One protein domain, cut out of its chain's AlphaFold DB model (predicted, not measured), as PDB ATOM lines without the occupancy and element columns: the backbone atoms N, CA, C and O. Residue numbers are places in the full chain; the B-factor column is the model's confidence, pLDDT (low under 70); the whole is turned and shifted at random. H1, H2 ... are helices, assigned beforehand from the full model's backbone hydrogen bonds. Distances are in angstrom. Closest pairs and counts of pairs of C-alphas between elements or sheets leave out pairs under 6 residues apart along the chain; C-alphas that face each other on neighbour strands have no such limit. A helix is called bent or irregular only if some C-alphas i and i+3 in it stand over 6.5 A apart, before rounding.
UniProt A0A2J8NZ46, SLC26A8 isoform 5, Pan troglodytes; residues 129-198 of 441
ATOM      1  N   ASN A 129     158.316 177.264 133.365       83.12
ATOM      2  CA  ASN A 129     157.420 176.656 134.363       83.12
ATOM      3  C   ASN A 129     158.185 176.011 135.535       83.12
ATOM      4  O   ASN A 129     157.708 176.011 136.669       83.12
ATOM      5  N   ALA A 130     159.405 175.523 135.286       88.19
ATOM      6  CA  ALA A 130     160.283 174.959 136.311       88.19
ATOM      7  C   ALA A 130     160.647 175.968 137.416       88.19
ATOM      8  O   ALA A 130     160.729 175.590 138.583       88.19
ATOM      9  N   VAL A 131     160.822 177.251 137.075       89.00
ATOM     10  CA  VAL A 131     161.122 178.301 138.063       89.00
ATOM     11  C   VAL A 131     159.905 178.538 138.953       89.00
ATOM     12  O   VAL A 131     160.036 178.588 140.174       89.00
ATOM     13  N   LEU A 132     158.707 178.607 138.362       85.94
ATOM     14  CA  LEU A 132     157.465 178.780 139.114       85.94
ATOM     15  C   LEU A 132     157.191 177.586 140.042       85.94
ATOM     16  O   LEU A 132     156.863 177.780 141.212       85.94
ATOM     17  N   ALA A 133     157.405 176.359 139.557       89.25
ATOM     18  CA  ALA A 133     157.306 175.149 140.369       89.25
ATOM     19  C   ALA A 133     158.323 175.143 141.521       89.25
ATOM     20  O   ALA A 133     157.967 174.796 142.645       89.25
ATOM     21  N   GLY A 134     159.561 175.586 141.273       93.50
ATOM     22  CA  GLY A 134     160.586 175.739 142.308       93.50
ATOM     23  C   GLY A 134     160.182 176.737 143.397       93.50
ATOM     24  O   GLY A 134     160.341 176.449 144.582       93.50
ATOM     25  N   ILE A 135     159.583 177.871 143.015       90.12
ATOM     26  CA  ILE A 135     159.047 178.858 143.965       90.12
ATOM     27  C   ILE A 135     157.934 178.232 144.815       90.12
ATOM     28  O   ILE A 135     157.966 178.344 146.042       90.12
ATOM     29  N   ILE A 136     156.980 177.531 144.196       90.44
ATOM     30  CA  ILE A 136     155.898 176.850 144.925       90.44
ATOM     31  C   ILE A 136     156.476 175.806 145.889       90.44
ATOM     32  O   ILE A 136     156.123 175.809 147.066       90.44
ATOM     33  N   LEU A 137     157.410 174.968 145.431       92.88
ATOM     34  CA  LEU A 137     158.036 173.940 146.259       92.88
ATOM     35  C   LEU A 137     158.773 174.553 147.457       92.88
ATOM     36  O   LEU A 137     158.592 174.089 148.580       92.88
ATOM     37  N   SER A 138     159.525 175.639 147.249       90.50
ATOM     38  CA  SER A 138     160.230 176.346 148.328       90.50
ATOM     39  C   SER A 138     159.289 176.876 149.415       90.50
ATOM     40  O   SER A 138     159.632 176.846 150.595       90.50
ATOM     41  N   ASN A 139     158.072 177.281 149.038       88.88
ATOM     42  CA  ASN A 139     157.052 177.731 149.981       88.88
ATOM     43  C   ASN A 139     156.378 176.569 150.725       88.88
ATOM     44  O   ASN A 139     155.867 176.778 151.821       88.88
ATOM     45  N   VAL A 140     156.363 175.361 150.151       90.44
ATOM     46  CA  VAL A 140     155.730 174.170 150.745       90.44
ATOM     47  C   VAL A 140     156.675 173.420 151.691       90.44
ATOM     48  O   VAL A 140     156.213 172.865 152.687       90.44
ATOM     49  N   ILE A 141     157.990 173.440 151.438       90.81
ATOM     50  CA  ILE A 141     159.003 172.733 152.249       90.81
ATOM     51  C   ILE A 141     158.866 172.987 153.767       90.81
ATOM     52  O   ILE A 141     158.830 171.999 154.504       90.81
ATOM     53  N   PRO A 142     158.708 174.232 154.269       87.31
ATOM     54  CA  PRO A 142     158.572 174.480 155.710       87.31
ATOM     55  C   PRO A 142     157.354 173.791 156.345       87.31
ATOM     56  O   PRO A 142     157.375 173.414 157.515       87.31
ATOM     57  N   TYR A 143     156.278 173.598 155.577       87.06
ATOM     58  CA  TYR A 143     155.092 172.887 156.052       87.06
ATOM     59  C   TYR A 143     155.322 171.372 156.084       87.06
ATOM     60  O   TYR A 143     154.844 170.704 156.998       87.06
ATOM     61  N   LEU A 144     156.097 170.826 155.142       89.06
ATOM     62  CA  LEU A 144     156.477 169.408 155.138       89.06
ATOM     63  C   LEU A 144     157.438 169.060 156.276       89.06
ATOM     64  O   LEU A 144     157.341 167.974 156.844       89.06
ATOM     65  N   GLU A 145     158.313 169.986 156.667       88.25
ATOM     66  CA  GLU A 145     159.210 169.800 157.813       88.25
ATOM     67  C   GLU A 145     158.437 169.537 159.118       88.25
ATOM     68  O   GLU A 145     158.894 168.788 159.979       88.25
ATOM     69  N   THR A 146     157.203 170.043 159.229       86.81
ATOM     70  CA  THR A 146     156.324 169.778 160.379       86.81
ATOM     71  C   THR A 146     156.033 168.282 160.562       86.81
ATOM     72  O   THR A 146     155.906 167.824 161.696       86.81
ATOM     73  N   ILE A 147     156.010 167.492 159.481       88.88
ATOM     74  CA  ILE A 147     155.808 166.032 159.535       88.88
ATOM     75  C   ILE A 147     156.977 165.346 160.260       88.88
ATOM     76  O   ILE A 147     156.780 164.365 160.975       88.88
ATOM     77  N   SER A 148     158.191 165.892 160.148       89.44
ATOM     78  CA  SER A 148     159.373 165.373 160.848       89.44
ATOM     79  C   SER A 148     159.259 165.514 162.373       89.44
ATOM     80  O   SER A 148     159.792 164.699 163.122       89.44
ATOM     81  N   ASN A 149     158.501 166.506 162.853       88.12
ATOM     82  CA  ASN A 149     158.300 166.760 164.284       88.12
ATOM     83  C   ASN A 149     157.229 165.861 164.930       88.12
ATOM     84  O   ASN A 149     157.049 165.882 166.151       88.12
ATOM     85  N   LEU A 150     156.537 165.037 164.142       89.81
ATOM     86  CA  LEU A 150     155.430 164.204 164.606       89.81
ATOM     87  C   LEU A 150     155.797 163.164 165.690       89.81
ATOM     88  O   LEU A 150     155.016 162.991 166.630       89.81
ATOM     89  N   PRO A 151     156.977 162.509 165.658       91.31
ATOM     90  CA  PRO A 151     157.398 161.603 166.730       91.31
ATOM     91  C   PRO A 151     157.569 162.310 168.080       91.31
ATOM     92  O   PRO A 151     157.277 161.733 169.128       91.31
ATOM     93  N   SER A 152     158.014 163.572 168.063       92.19
ATOM     94  CA  SER A 152     158.114 164.392 169.273       92.19
ATOM     95  C   SER A 152     156.724 164.698 169.834       92.19
ATOM     96  O   SER A 152     156.491 164.523 171.032       92.19
ATOM     97  N   LEU A 153     155.779 165.054 168.954       91.06
ATOM     98  CA  LEU A 153     154.391 165.326 169.327       91.06
ATOM     99  C   LEU A 153     153.723 164.103 169.969       91.06
ATOM    100  O   LEU A 153     153.085 164.239 171.006       91.06
ATOM    101  N   TRP A 154     153.938 162.900 169.422       93.44
ATOM    102  CA  TRP A 154     153.410 161.659 170.005       93.44
ATOM    103  C   TRP A 154     153.907 161.404 171.434       93.44
ATOM    104  O   TRP A 154     153.164 160.892 172.272       93.44
ATOM    105  N   ARG A 155     155.165 161.756 171.730       93.31
ATOM    106  CA  ARG A 155     155.737 161.600 173.074       93.31
ATOM    107  C   ARG A 155     155.153 162.603 174.073       93.31
ATOM    108  O   ARG A 155     155.127 162.304 175.262       93.31
ATOM    109  N   GLN A 156     154.717 163.771 173.603       91.31
ATOM    110  CA  GLN A 156     154.171 164.834 174.445       91.31
ATOM    111  C   GLN A 156     152.665 164.675 174.678       91.31
ATOM    112  O   GLN A 156     152.236 164.617 175.829       91.31
ATOM    113  N   ASP A 157     151.872 164.591 173.608       89.88
ATOM    114  CA  ASP A 157     150.421 164.417 173.681       89.88
ATOM    115  C   ASP A 157     149.921 163.513 172.541       89.88
ATOM    116  O   ASP A 157     149.895 163.873 171.359       89.88
ATOM    117  N   GLN A 158     149.501 162.303 172.916       91.69
ATOM    118  CA  GLN A 158     148.971 161.310 171.983       91.69
ATOM    119  C   GLN A 158     147.649 161.760 171.343       91.69
ATOM    120  O   GLN A 158     147.375 161.384 170.203       91.69
ATOM    121  N   TYR A 159     146.837 162.565 172.042       91.06
ATOM    122  CA  TYR A 159     145.551 163.037 171.525       91.06
ATOM    123  C   TYR A 159     145.746 164.048 170.396       91.06
ATOM    124  O   TYR A 159     145.098 163.937 169.353       91.06
ATOM    125  N   ASP A 160     146.680 164.981 170.569       91.44
ATOM    126  CA  ASP A 160     146.985 165.998 169.560       91.44
ATOM    127  C   ASP A 160     147.657 165.371 168.330       91.44
ATOM    128  O   ASP A 160     147.329 165.715 167.192       91.44
ATOM    129  N   CYS A 161     148.529 164.375 168.535       93.31
ATOM    130  CA  CYS A 161     149.120 163.618 167.432       93.31
ATOM    131  C   CYS A 161     148.068 162.808 166.650       93.31
ATOM    132  O   CYS A 161     148.069 162.813 165.415       93.31
ATOM    133  N   ALA A 162     147.119 162.166 167.342       93.31
ATOM    134  CA  ALA A 162     146.010 161.464 166.698       93.31
ATOM    135  C   ALA A 162     145.117 162.416 165.885       93.31
ATOM    136  O   ALA A 162     144.752 162.096 164.752       93.31
ATOM    137  N   LEU A 163     144.809 163.602 166.424       94.19
ATOM    138  CA  LEU A 163     144.032 164.621 165.719       94.19
ATOM    139  C   LEU A 163     144.748 165.106 164.450       94.19
ATOM    140  O   LEU A 163     144.116 165.242 163.398       94.19
ATOM    141  N   TRP A 164     146.063 165.321 164.531       93.69
ATOM    142  CA  TRP A 164     146.884 165.700 163.383       93.69
ATOM    143  C   TRP A 164     146.856 164.621 162.294       93.69
ATOM    144  O   TRP A 164     146.543 164.921 161.141       93.69
ATOM    145  N   MET A 165     147.094 163.356 162.662       93.75
ATOM    146  CA  MET A 165     147.107 162.226 161.724       93.75
ATOM    147  C   MET A 165     145.757 162.031 161.032       93.75
ATOM    148  O   MET A 165     145.707 161.853 159.814       93.75
ATOM    149  N   MET A 166     144.661 162.110 161.790       94.56
ATOM    150  CA  MET A 166     143.307 162.016 161.243       94.56
ATOM    151  C   MET A 166     143.015 163.151 160.262       94.56
ATOM    152  O   MET A 166     142.521 162.905 159.164       94.56
ATOM    153  N   THR A 167     143.363 164.386 160.625       93.75
ATOM    154  CA  THR A 167     143.123 165.568 159.785       93.75
ATOM    155  C   THR A 167     143.935 165.517 158.493       93.75
ATOM    156  O   THR A 167     143.391 165.752 157.413       93.75
ATOM    157  N   PHE A 168     145.221 165.174 158.589       93.31
ATOM    158  CA  PHE A 168     146.125 165.075 157.446       93.31
ATOM    159  C   PHE A 168     145.696 163.965 156.480       93.31
ATOM    160  O   PHE A 168     145.518 164.215 155.289       93.31
ATOM    161  N   SER A 169     145.454 162.760 157.005       94.62
ATOM    162  CA  SER A 169     145.010 161.610 156.213       94.62
ATOM    163  C   SER A 169     143.668 161.890 155.528       94.62
ATOM    164  O   SER A 169     143.537 161.733 154.315       94.62
ATOM    165  N   SER A 170     142.692 162.412 156.278       95.94
ATOM    166  CA  SER A 170     141.372 162.758 155.748       95.94
ATOM    167  C   SER A 170     141.448 163.791 154.618       95.94
ATOM    168  O   SER A 170     140.857 163.595 153.558       95.94
ATOM    169  N   SER A 171     142.250 164.844 154.793       93.75
ATOM    170  CA  SER A 171     142.411 165.901 153.783       93.75
ATOM    171  C   SER A 171     143.070 165.405 152.490       93.75
ATOM    172  O   SER A 171     142.729 165.887 151.412       93.75
ATOM    173  N   ILE A 172     143.991 164.438 152.580       94.25
ATOM    174  CA  ILE A 172     144.667 163.849 151.413       94.25
ATOM    175  C   ILE A 172     143.752 162.884 150.659       94.25
ATOM    176  O   ILE A 172     143.685 162.949 149.433       94.25
ATOM    177  N   PHE A 173     143.060 161.985 151.362       96.19
ATOM    178  CA  PHE A 173     142.282 160.923 150.714       96.19
ATOM    179  C   PHE A 173     140.881 161.365 150.276       96.19
ATOM    180  O   PHE A 173     140.387 160.877 149.263       96.19
ATOM    181  N   LEU A 174     140.234 162.265 151.023       93.94
ATOM    182  CA  LEU A 174     138.837 162.670 150.799       93.94
ATOM    183  C   LEU A 174     138.706 164.089 150.220       93.94
ATOM    184  O   LEU A 174     137.603 164.517 149.880       93.94
ATOM    185  N   GLY A 175     139.822 164.809 150.088       91.50
ATOM    186  CA  GLY A 175     139.865 166.203 149.654       91.50
ATOM    187  C   GLY A 175     139.689 167.201 150.803       91.50
ATOM    188  O   GLY A 175     139.296 166.850 151.915       91.50
ATOM    189  N   LEU A 176     139.985 168.474 150.524       89.06
ATOM    190  CA  LEU A 176     140.046 169.529 151.545       89.06
ATOM    191  C   LEU A 176     138.687 169.823 152.196       89.06
ATOM    192  O   LEU A 176     138.625 169.974 153.414       89.06
ATOM    193  N   ASP A 177     137.604 169.864 151.417       88.81
ATOM    194  CA  ASP A 177     136.276 170.220 151.935       88.81
ATOM    195  C   ASP A 177     135.738 169.172 152.919       88.81
ATOM    196  O   ASP A 177     135.314 169.498 154.028       88.81
ATOM    197  N   ILE A 178     135.800 167.891 152.541       91.69
ATOM    198  CA  ILE A 178     135.376 166.780 153.403       91.69
ATOM    199  C   ILE A 178     136.368 166.587 154.557       91.69
ATOM    200  O   ILE A 178     135.958 166.350 155.697       91.69
ATOM    201  N   GLY A 179     137.665 166.760 154.286       93.25
ATOM    202  CA  GLY A 179     138.729 166.709 155.284       93.25
ATOM    203  C   GLY A 179     138.523 167.697 156.429       93.25
ATOM    204  O   GLY A 179     138.676 167.324 157.594       93.25
ATOM    205  N   LEU A 180     138.099 168.924 156.114       92.50
ATOM    206  CA  LEU A 180     137.798 169.964 157.098       92.50
ATOM    207  C   LEU A 180     136.613 169.592 158.000       92.50
ATOM    208  O   LEU A 180     136.671 169.786 159.211       92.50
ATOM    209  N   ILE A 181     135.540 169.029 157.441       92.44
ATOM    210  CA  ILE A 181     134.382 168.605 158.243       92.44
ATOM    211  C   ILE A 181     134.801 167.500 159.220       92.44
ATOM    212  O   ILE A 181     134.501 167.563 160.414       92.44
ATOM    213  N   ILE A 182     135.539 166.505 158.725       95.00
ATOM    214  CA  ILE A 182     136.010 165.380 159.537       95.00
ATOM    215  C   ILE A 182     136.969 165.855 160.630       95.00
ATOM    216  O   ILE A 182     136.891 165.357 161.755       95.00
ATOM    217  N   SER A 183     137.847 166.820 160.341       94.06
ATOM    218  CA  SER A 183     138.787 167.348 161.330       94.06
ATOM    219  C   SER A 183     138.082 168.112 162.446       94.06
ATOM    220  O   SER A 183     138.389 167.879 163.613       94.06
ATOM    221  N   VAL A 184     137.079 168.933 162.125       93.75
ATOM    222  CA  VAL A 184     136.273 169.651 163.126       93.75
ATOM    223  C   VAL A 184     135.510 168.674 164.023       93.75
ATOM    224  O   VAL A 184     135.552 168.797 165.249       93.75
ATOM    225  N   VAL A 185     134.860 167.662 163.438       95.31
ATOM    226  CA  VAL A 185     134.133 166.636 164.206       95.31
ATOM    227  C   VAL A 185     135.091 165.827 165.085       95.31
ATOM    228  O   VAL A 185     134.812 165.601 166.264       95.31
ATOM    229  N   SER A 186     136.248 165.434 164.550       94.38
ATOM    230  CA  SER A 186     137.265 164.685 165.298       94.38
ATOM    231  C   SER A 186     137.872 165.515 166.429       94.38
ATOM    232  O   SER A 186     138.061 164.998 167.528       94.38
ATOM    233  N   ALA A 187     138.121 166.808 166.204       94.50
ATOM    234  CA  ALA A 187     138.615 167.727 167.227       94.50
ATOM    235  C   ALA A 187     137.616 167.859 168.381       94.50
ATOM    236  O   ALA A 187     137.999 167.766 169.550       94.50
ATOM    237  N   PHE A 188     136.328 168.010 168.062       92.88
ATOM    238  CA  PHE A 188     135.266 168.054 169.064       92.88
ATOM    239  C   PHE A 188     135.173 166.743 169.857       92.88
ATOM    240  O   PHE A 188     135.112 166.757 171.089       92.88
ATOM    241  N   PHE A 189     135.223 165.602 169.166       92.75
ATOM    242  CA  PHE A 189     135.182 164.284 169.793       92.75
ATOM    243  C   PHE A 189     136.368 164.058 170.741       92.75
ATOM    244  O   PHE A 189     136.168 163.724 171.909       92.75
ATOM    245  N   ILE A 190     137.597 164.306 170.281       91.56
ATOM    246  CA  ILE A 190     138.815 164.152 171.089       91.56
ATOM    247  C   ILE A 190     138.794 165.091 172.298       91.56
ATOM    248  O   ILE A 190     139.091 164.657 173.411       91.56
ATOM    249  N   THR A 191     138.372 166.345 172.118       87.88
ATOM    250  CA  THR A 191     138.231 167.312 173.220       87.88
ATOM    251  C   THR A 191     137.228 166.824 174.265       87.88
ATOM    252  O   THR A 191     137.491 166.894 175.467       87.88
ATOM    253  N   THR A 192     136.105 166.257 173.823       85.44
ATOM    254  CA  THR A 192     135.086 165.688 174.714       85.44
ATOM    255  C   THR A 192     135.626 164.481 175.483       85.44
ATOM    256  O   THR A 192     135.465 164.399 176.700       85.44
ATOM    257  N   VAL A 193     136.334 163.567 174.810       86.06
ATOM    258  CA  VAL A 193     136.968 162.403 175.454       86.06
ATOM    259  C   VAL A 193     138.021 162.845 176.472       86.06
ATOM    260  O   VAL A 193     138.050 162.325 177.589       86.06
ATOM    261  N   ARG A 194     138.849 163.837 176.126       83.81
ATOM    262  CA  ARG A 194     139.843 164.434 177.030       83.81
ATOM    263  C   ARG A 194     139.173 165.045 178.261       83.81
ATOM    264  O   ARG A 194     139.646 164.825 179.372       83.81
ATOM    265  N   SER A 195     138.044 165.732 178.077       81.75
ATOM    266  CA  SER A 195     137.242 166.292 179.171       81.75
ATOM    267  C   SER A 195     136.642 165.205 180.075       81.75
ATOM    268  O   SER A 195     136.714 165.309 181.299       81.75
ATOM    269  N   HIS A 196     136.137 164.107 179.505       79.81
ATOM    270  CA  HIS A 196     135.588 162.985 180.276       79.81
ATOM    271  C   HIS A 196     136.668 162.204 181.048       79.81
ATOM    272  O   HIS A 196     136.403 161.630 182.103       79.81
ATOM    273  N   ARG A 197     137.903 162.147 180.534       76.12
ATOM    274  CA  ARG A 197     139.048 161.479 181.185       76.12
ATOM    275  C   ARG A 197     139.777 162.365 182.203       76.12
ATOM    276  O   ARG A 197     140.842 161.975 182.682       76.12
ATOM    277  N   ALA A 198     139.198 163.515 182.542       74.88
ATOM    278  CA  ALA A 198     139.618 164.384 183.631       74.88
ATOM    279  C   ALA A 198     140.061 163.601 184.877       74.88
ATOM    280  O   ALA A 198     139.295 162.831 185.468       74.88
TER     281      ALA A 198
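Overview. This is residues 129 to 198 of the 441 residues of the protein "SLC26A8 isoform 5" of Pan troglodytes (UniProt A0A2J8NZ46). Two long helices, H3 and H4, make a hairpin side by side; the short H2 folds back on the beginning of H3, and before it H1 sticks out as a long kinked arm, free over residues 129 to 146. The printed part has 70 residues, with four named helices in the order H1, H2, H3, H4 and no named strand: all helix. It is loose, with a radius of gyration of the C-alphas of 15.4 A, and flat, spanning 53 by 28 by 14 A.

Along the chain. H1, residues 129 to 148, begins at C-alpha 129 (157.420, 176.656, 134.363) and is 28.9 A long. It has a kink of 41 degrees near residue 142 and is only just irregular, with C-alphas 139 and 142 6.8 A apart. H2 is residues 150 to 156, H3 residues 158 to 174, 23.5 A, and H4 residues 176 to 196, 29.8 A, ending at C-alpha 196 (135.588, 162.985, 180.276).

Arrangement. H1 and H2 meet only through their link; H1 is apart from H3 and H4. H2 and H3 form a helical hairpin, at a shallow tilt of 29 degrees, opposite ways; H3 touches H2 with residues 160 to 161 alone, the closest C-alphas being Trp 154 and Cys 161, 5.4 A. H3 and H4, also a hairpin, touch at a shallow tilt of 20 degrees, opposite ways, the closest C-alphas being Ser 171 and Gly 179, 4.1 A. Every O i to N i+4 pair is within hydrogen-bond range in H2, H3 and H4, and 11 of 16 in H1.

Size, cuts and confidence. The C-alphas farthest apart, Asn 129 and Ala 198, are 53.8 A apart. The printed part has no cut, its three links are tight, and no printed residue is under 70 in pLDDT.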